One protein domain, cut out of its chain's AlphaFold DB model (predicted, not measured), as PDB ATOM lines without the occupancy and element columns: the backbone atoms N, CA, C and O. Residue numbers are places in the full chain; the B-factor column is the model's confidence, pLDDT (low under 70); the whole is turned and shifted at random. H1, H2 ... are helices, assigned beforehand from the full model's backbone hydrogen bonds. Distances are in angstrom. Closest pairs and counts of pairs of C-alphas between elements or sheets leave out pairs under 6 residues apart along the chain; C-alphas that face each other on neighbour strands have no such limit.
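Overview. This is residues 29 to 82 of the 93 residues of an uncharacterized protein of Strongylus vulgaris (UniProt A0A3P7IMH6). One long helix, H3, stands free as an arm, and a link carries the chain from it to a corner of two shorter helices, H2 and H1, at the other end. The printed part has 54 residues with three named helices, H1, H2 and H3 in chain order, no named strand, and the class all helix. It is extended and elongated, with a radius of gyration of the C-alphas of 18.9 A and spans of 53 by 28 by 20 A.

Arrangement. H3, residues 60 to 80, touches no helix. It is apart from H2, residues 42 to 52, and from H1, residues 30 to 40. H1 and H2 are close but not clearly touching, with the closest C-alphas, those of Val 38 and Ala 45, 5.7 A apart. They run opposite ways at a steep tilt of 54 degrees. In H1, H2 and H3 every O i to N i+4 pair is within hydrogen-bond range.

Along the chain. H3 is 30.6 A long, from C-alpha 60 at (101.995, 153.159, 88.372) to C-alpha 80 at (125.400, 149.654, 107.840). H2 and H1 are each 15.3 A long, and H1 begins with C-alpha 30 at (118.653, 167.347, 67.456).

Size, cuts and confidence. The C-alphas of Ala 39 and Phe 82, the two farthest apart, are 54.3 A apart. The printed part has no cut. The link from H1 to H2 is tight, and that from H2 to H3 is short, with 7 residues. Mean pLDDT of the printed part is 83.2, and residues 54 to 58 are under 70.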
ATOM      1  N   SER A  29     119.756 170.733  64.169       83.12
ATOM      2  CA  SER A  29     118.860 170.505  65.300       83.12
ATOM      3  C   SER A  29     119.014 169.052  65.763       83.12
ATOM      4  O   SER A  29     119.510 168.199  65.015       83.12
ATOM      5  N   ILE A  30     118.617 168.742  66.998       83.00
ATOM      6  CA  ILE A  30     118.653 167.347  67.456       83.00
ATOM      7  C   ILE A  30     117.838 166.459  66.502       83.00
ATOM      8  O   ILE A  30     118.254 165.355  66.168       83.00
ATOM      9  N   GLU A  31     116.759 167.005  65.943       83.88
ATOM     10  CA  GLU A  31     115.924 166.363  64.940       83.88
ATOM     11  C   GLU A  31     116.662 166.115  63.613       83.88
ATOM     12  O   GLU A  31     116.390 165.126  62.930       83.88
ATOM     13  N   ASP A  32     117.585 166.991  63.214       86.19
ATOM     14  CA  ASP A  32     118.383 166.802  61.997       86.19
ATOM     15  C   ASP A  32     119.466 165.743  62.198       86.19
ATOM     16  O   ASP A  32     119.685 164.918  61.308       86.19
ATOM     17  N   PHE A  33     120.080 165.708  63.385       87.50
ATOM     18  CA  PHE A  33     120.982 164.627  63.771       87.50
ATOM     19  C   PHE A  33     120.253 163.282  63.785       87.50
ATOM     20  O   PHE A  33     120.736 162.323  63.193       87.50
ATOM     21  N   GLU A  34     119.069 163.211  64.398       87.38
ATOM     22  CA  GLU A  34     118.271 161.984  64.444       87.38
ATOM     23  C   GLU A  34     117.911 161.484  63.039       87.38
ATOM     24  O   GLU A  34     118.056 160.296  62.749       87.38
ATOM     25  N   LYS A  35     117.501 162.378  62.130       87.81
ATOM     26  CA  LYS A  35     117.210 162.009  60.734       87.81
ATOM     27  C   LYS A  35     118.446 161.493  60.003       87.81
ATOM     28  O   LYS A  35     118.347 160.481  59.308       87.81
ATOM     29  N   ALA A  36     119.583 162.175  60.140       89.56
ATOM     30  CA  ALA A  36     120.836 161.755  59.519       89.56
ATOM     31  C   ALA A  36     121.290 160.396  60.067       89.56
ATOM     32  O   ALA A  36     121.585 159.479  59.305       89.56
ATOM     33  N   PHE A  37     121.226 160.225  61.385       90.44
ATOM     34  CA  PHE A  37     121.579 158.990  62.068       90.44
ATOM     35  C   PHE A  37     120.699 157.807  61.640       90.44
ATOM     36  O   PHE A  37     121.211 156.724  61.366       90.44
ATOM     37  N   VAL A  38     119.382 158.008  61.507       93.31
ATOM     38  CA  VAL A  38     118.459 156.976  61.000       93.31
ATOM     39  C   VAL A  38     118.762 156.614  59.543       93.31
ATOM     40  O   VAL A  38     118.635 155.447  59.170       93.31
ATOM     41  N   ALA A  39     119.156 157.587  58.717       90.88
ATOM     42  CA  ALA A  39     119.508 157.347  57.320       90.88
ATOM     43  C   ALA A  39     120.835 156.581  57.169       90.88
ATOM     44  O   ALA A  39     120.942 155.724  56.293       90.88
ATOM     45  N   GLU A  40     121.826 156.870  58.015       94.44
ATOM     46  CA  GLU A  40     123.144 156.227  57.986       94.44
ATOM     47  C   GLU A  40     123.157 154.845  58.650       94.44
ATOM     48  O   GLU A  40     123.836 153.940  58.164       94.44
ATOM     49  N   GLN A  41     122.429 154.671  59.761       94.69
ATOM     50  CA  GLN A  41     122.448 153.448  60.575       94.69
ATOM     51  C   GLN A  41     121.037 152.999  60.999       94.69
ATOM     52  O   GLN A  41     120.688 153.039  62.188       94.69
ATOM     53  N   PRO A  42     120.212 152.519  60.054       92.44
ATOM     54  CA  PRO A  42     118.821 152.177  60.333       92.44
ATOM     55  C   PRO A  42     118.669 151.015  61.328       92.44
ATOM     56  O   PRO A  42     117.756 151.022  62.156       92.44
ATOM     57  N   GLU A  43     119.562 150.023  61.307       95.06
ATOM     58  CA  GLU A  43     119.514 148.885  62.232       95.06
ATOM     59  C   GLU A  43     119.842 149.299  63.667       95.06
ATOM     60  O   GLU A  43     119.197 148.829  64.608       95.06
ATOM     61  N   VAL A  44     120.821 150.193  63.837       92.56
ATOM     62  CA  VAL A  44     121.242 150.694  65.151       92.56
ATOM     63  C   VAL A  44     120.171 151.609  65.729       92.56
ATOM     64  O   VAL A  44     119.796 151.445  66.888       92.56
ATOM     65  N   ALA A  45     119.601 152.503  64.916       91.88
ATOM     66  CA  ALA A  45     118.475 153.334  65.328       91.88
ATOM     67  C   ALA A  45     117.271 152.488  65.778       91.88
ATOM     68  O   ALA A  45     116.658 152.771  66.809       91.88
ATOM     69  N   ARG A  46     116.960 151.397  65.060       90.94
ATOM     70  CA  ARG A  46     115.896 150.469  65.469       90.94
ATOM     71  C   ARG A  46     116.214 149.789  66.800       90.94
ATOM     72  O   ARG A  46     115.337 149.705  67.655       90.94
ATOM     73  N   LEU A  47     117.453 149.338  66.987       92.50
ATOM     74  CA  LEU A  47     117.886 148.701  68.229       92.50
ATOM     75  C   LEU A  47     117.784 149.660  69.423       92.50
ATOM     76  O   LEU A  47     117.299 149.256  70.474       92.50
ATOM     77  N   ILE A  48     118.180 150.925  69.257       88.50
ATOM     78  CA  ILE A  48     118.032 151.957  70.293       88.50
ATOM     79  C   ILE A  48     116.558 152.112  70.670       88.50
ATOM     80  O   ILE A  48     116.220 151.982  71.840       88.50
ATOM     81  N   CYS A  49     115.660 152.266  69.692       85.69
ATOM     82  CA  CYS A  49     114.218 152.353  69.948       85.69
ATOM     83  C   CYS A  49     113.642 151.103  70.642       85.69
ATOM     84  O   CYS A  49     112.714 151.206  71.445       85.69
ATOM     85  N   GLU A  50     114.154 149.909  70.331       85.50
ATOM     86  CA  GLU A  50     113.750 148.654  70.976       85.50
ATOM     87  C   GLU A  50     114.250 148.553  72.426       85.50
ATOM     88  O   GLU A  50     113.522 148.041  73.278       85.50
ATOM     89  N   LEU A  51     115.455 149.056  72.710       83.06
ATOM     90  CA  LEU A  51     116.052 149.092  74.049       83.06
ATOM     91  C   LEU A  51     115.436 150.183  74.934       83.06
ATOM     92  O   LEU A  51     115.187 149.942  76.115       83.06
ATOM     93  N   ASP A  52     115.138 151.345  74.352       80.69
ATOM     94  CA  ASP A  52     114.450 152.460  75.012       80.69
ATOM     95  C   ASP A  52     112.964 152.184  75.216       80.69
ATOM     96  O   ASP A  52     112.294 152.875  75.989       80.69
ATOM     97  N   ARG A  53     112.425 151.149  74.558       74.94
ATOM     98  CA  ARG A  53     111.063 150.700  74.803       74.94
ATOM     99  C   ARG A  53     110.951 150.327  76.284       74.94
ATOM    100  O   ARG A  53     111.537 149.327  76.709       74.94
ATOM    101  N   PRO A  54     110.157 151.058  77.088       65.81
ATOM    102  CA  PRO A  54     109.961 150.681  78.476       65.81
ATOM    103  C   PRO A  54     109.397 149.260  78.499       65.81
ATOM    104  O   PRO A  54     108.479 148.941  77.736       65.81
ATOM    105  N   SER A  55     109.983 148.400  79.337       64.44
ATOM    106  CA  SER A  55     109.655 146.977  79.468       64.44
ATOM    107  C   SER A  55     108.188 146.788  79.886       64.44
ATOM    108  O   SER A  55     107.887 146.626  81.069       64.44
ATOM    109  N   GLY A  56     107.259 146.892  78.936       62.41
ATOM    110  CA  GLY A  56     105.843 147.104  79.221       62.41
ATOM    111  C   GLY A  56     105.578 148.408  79.989       62.41
ATOM    112  O   GLY A  56     106.395 148.903  80.766       62.41
ATOM    113  N   ALA A  57     104.387 148.979  79.819       61.25
ATOM    114  CA  ALA A  57     103.919 150.011  80.734       61.25
ATOM    115  C   ALA A  57     103.722 149.362  82.113       61.25
ATOM    116  O   ALA A  57     102.686 148.751  82.382       61.25
ATOM    117  N   LYS A  58     104.732 149.438  82.989       63.81
ATOM    118  CA  LYS A  58     104.565 149.029  84.384       63.81
ATOM    119  C   LYS A  58     103.412 149.843  84.955       63.81
ATOM    120  O   LYS A  58     103.343 151.059  84.785       63.81
ATOM    121  N   SER A  59     102.478 149.181  85.635       72.75
ATOM    122  CA  SER A  59     101.424 149.899  86.350       72.75
ATOM    123  C   SER A  59     102.075 150.917  87.293       72.75
ATOM    124  O   SER A  59     103.049 150.580  87.969       72.75
ATOM    125  N   LYS A  60     101.514 152.128  87.422       79.38
ATOM    126  CA  LYS A  60     101.995 153.159  88.372       79.38
ATOM    127  C   LYS A  60     102.217 152.600  89.789       79.38
ATOM    128  O   LYS A  60     103.089 153.051  90.529       79.38
ATOM    129  N   LYS A  61     101.438 151.578  90.175       80.69
ATOM    130  CA  LYS A  61     101.584 150.859  91.450       80.69
ATOM    131  C   LYS A  61     102.879 150.043  91.528       80.69
ATOM    132  O   LYS A  61     103.501 150.006  92.587       80.69
ATOM    133  N   GLN A  62     103.266 149.385  90.441       77.56
ATOM    134  CA  GLN A  62     104.501 148.610  90.349       77.56
ATOM    135  C   GLN A  62     105.723 149.529  90.335       77.56
ATOM    136  O   GLN A  62     106.642 149.313  91.116       77.56
ATOM    137  N   GLU A  63     105.687 150.604  89.552       81.56
ATOM    138  CA  GLU A  63     106.765 151.597  89.509       81.56
ATOM    139  C   GLU A  63     107.017 152.230  90.889       81.56
ATOM    140  O   GLU A  63     108.158 152.321  91.346       81.56
ATOM    141  N   LYS A  64     105.945 152.577  91.620       87.62
ATOM    142  CA  LYS A  64     106.056 153.079  92.997       87.62
ATOM    143  C   LYS A  64     106.690 152.049  93.939       87.62
ATOM    144  O   LYS A  64     107.521 152.426  94.758       87.62
ATOM    145  N   ARG A  65     106.314 150.769  93.835       86.56
ATOM    146  CA  ARG A  65     106.887 149.693  94.664       86.56
ATOM    147  C   ARG A  65     108.372 149.493  94.387       86.56
ATOM    148  O   ARG A  65     109.150 149.444  95.329       86.56
ATOM    149  N   GLU A  66     108.764 149.443  93.118       88.00
ATOM    150  CA  GLU A  66     110.170 149.314  92.723       88.00
ATOM    151  C   GLU A  66     110.999 150.522  93.180       88.00
ATOM    152  O   GLU A  66     112.110 150.363  93.683       88.00
ATOM    153  N   ARG A  67     110.445 151.739  93.082       89.31
ATOM    154  CA  ARG A  67     111.096 152.950  93.600       89.31
ATOM    155  C   ARG A  67     111.311 152.887  95.112       89.31
ATOM    156  O   ARG A  67     112.394 153.242  95.565       89.31
ATOM    157  N   VAL A  68     110.306 152.458  95.876       90.06
ATOM    158  CA  VAL A  68     110.425 152.307  97.335       90.06
ATOM    159  C   VAL A  68     111.473 151.254  97.682       90.06
ATOM    160  O   VAL A  68     112.361 151.555  98.468       90.06
ATOM    161  N   ALA A  69     111.450 150.090  97.029       90.81
ATOM    162  CA  ALA A  69     112.429 149.029  97.268       90.81
ATOM    163  C   ALA A  69     113.876 149.495  97.021       90.81
ATOM    164  O   ALA A  69     114.760 149.213  97.825       90.81
ATOM    165  N   ARG A  70     114.123 150.273  95.953       88.19
ATOM    166  CA  ARG A  70     115.448 150.869  95.698       88.19
ATOM    167  C   ARG A  70     115.870 151.853  96.789       88.19
ATOM    168  O   ARG A  70     117.023 151.843  97.206       88.19
ATOM    169  N   LEU A  71     114.952 152.705  97.246       87.69
ATOM    170  CA  LEU A  71     115.240 153.655  98.324       87.69
ATOM    171  C   LEU A  71     115.532 152.931  99.643       87.69
ATOM    172  O   LEU A  71     116.477 153.295 100.337       87.69
ATOM    173  N   GLU A  72     114.766 151.894  99.971       89.38
ATOM    174  CA  GLU A  72     115.000 151.063 101.151       89.38
ATOM    175  C   GLU A  72     116.387 150.414 101.102       89.38
ATOM    176  O   GLU A  72     117.154 150.575 102.050       89.38
ATOM    177  N   ASP A  73     116.764 149.790  99.985       88.19
ATOM    178  CA  ASP A  73     118.082 149.164  99.813       88.19
ATOM    179  C   ASP A  73     119.246 150.157  99.998       88.19
ATOM    180  O   ASP A  73     120.192 149.904 100.756       88.19
ATOM    181  N   MET A  74     119.128 151.350  99.404       82.12
ATOM    182  CA  MET A  74     120.098 152.433  99.595       82.12
ATOM    183  C   MET A  74     120.194 152.861 101.065       82.12
ATOM    184  O   MET A  74     121.293 153.075 101.582       82.12
ATOM    185  N   THR A  75     119.060 152.968 101.765       81.38
ATOM    186  CA  THR A  75     119.058 153.359 103.183       81.38
ATOM    187  C   THR A  75     119.612 152.270 104.096       81.38
ATOM    188  O   THR A  75     120.303 152.596 105.059       81.38
ATOM    189  N   VAL A  76     119.357 150.992 103.811       80.12
ATOM    190  CA  VAL A  76     119.894 149.863 104.585       80.12
ATOM    191  C   VAL A  76     121.408 149.798 104.430       80.12
ATOM    192  O   VAL A  76     122.128 149.709 105.426       80.12
ATOM    193  N   SER A  77     121.904 149.915 103.199       76.50
ATOM    194  CA  SER A  77     123.339 149.960 102.919       76.50
ATOM    195  C   SER A  77     124.009 151.168 103.581       76.50
ATOM    196  O   SER A  77     125.061 151.023 104.199       76.50
ATOM    197  N   GLY A  78     123.364 152.338 103.550       74.31
ATOM    198  CA  GLY A  78     123.832 153.530 104.259       74.31
ATOM    199  C   GLY A  78     123.854 153.364 105.782       74.31
ATOM    200  O   GLY A  78     124.825 153.756 106.422       74.31
ATOM    201  N   ARG A  79     122.835 152.735 106.383       76.25
ATOM    202  CA  ARG A  79     122.774 152.482 107.838       76.25
ATOM    203  C   ARG A  79     123.898 151.566 108.319       76.25
ATOM    204  O   ARG A  79     124.479 151.844 109.364       76.25
ATOM    205  N   LYS A  80     124.269 150.552 107.532       74.50
ATOM    206  CA  LYS A  80     125.400 149.654 107.840       74.50
ATOM    207  C   LYS A  80     126.740 150.385 107.977       74.50
ATOM    208  O   LYS A  80     127.618 149.891 108.676       74.50
ATOM    209  N   LEU A  81     126.908 151.561 107.361       72.19
ATOM    210  CA  LEU A  81     128.121 152.379 107.523       72.19
ATOM    211  C   LEU A  81     128.249 152.981 108.931       72.19
ATOM    212  O   LEU A  81     129.358 153.270 109.373       72.19
ATOM    213  N   PHE A  82     127.130 153.157 109.636       73.44
ATOM    214  CA  PHE A  82     127.070 153.761 110.970       73.44
ATOM    215  C   PHE A  82     126.782 152.743 112.080       73.44
ATOM    216  O   PHE A  82     126.797 153.098 113.260       73.44
TER     217      PHE A  82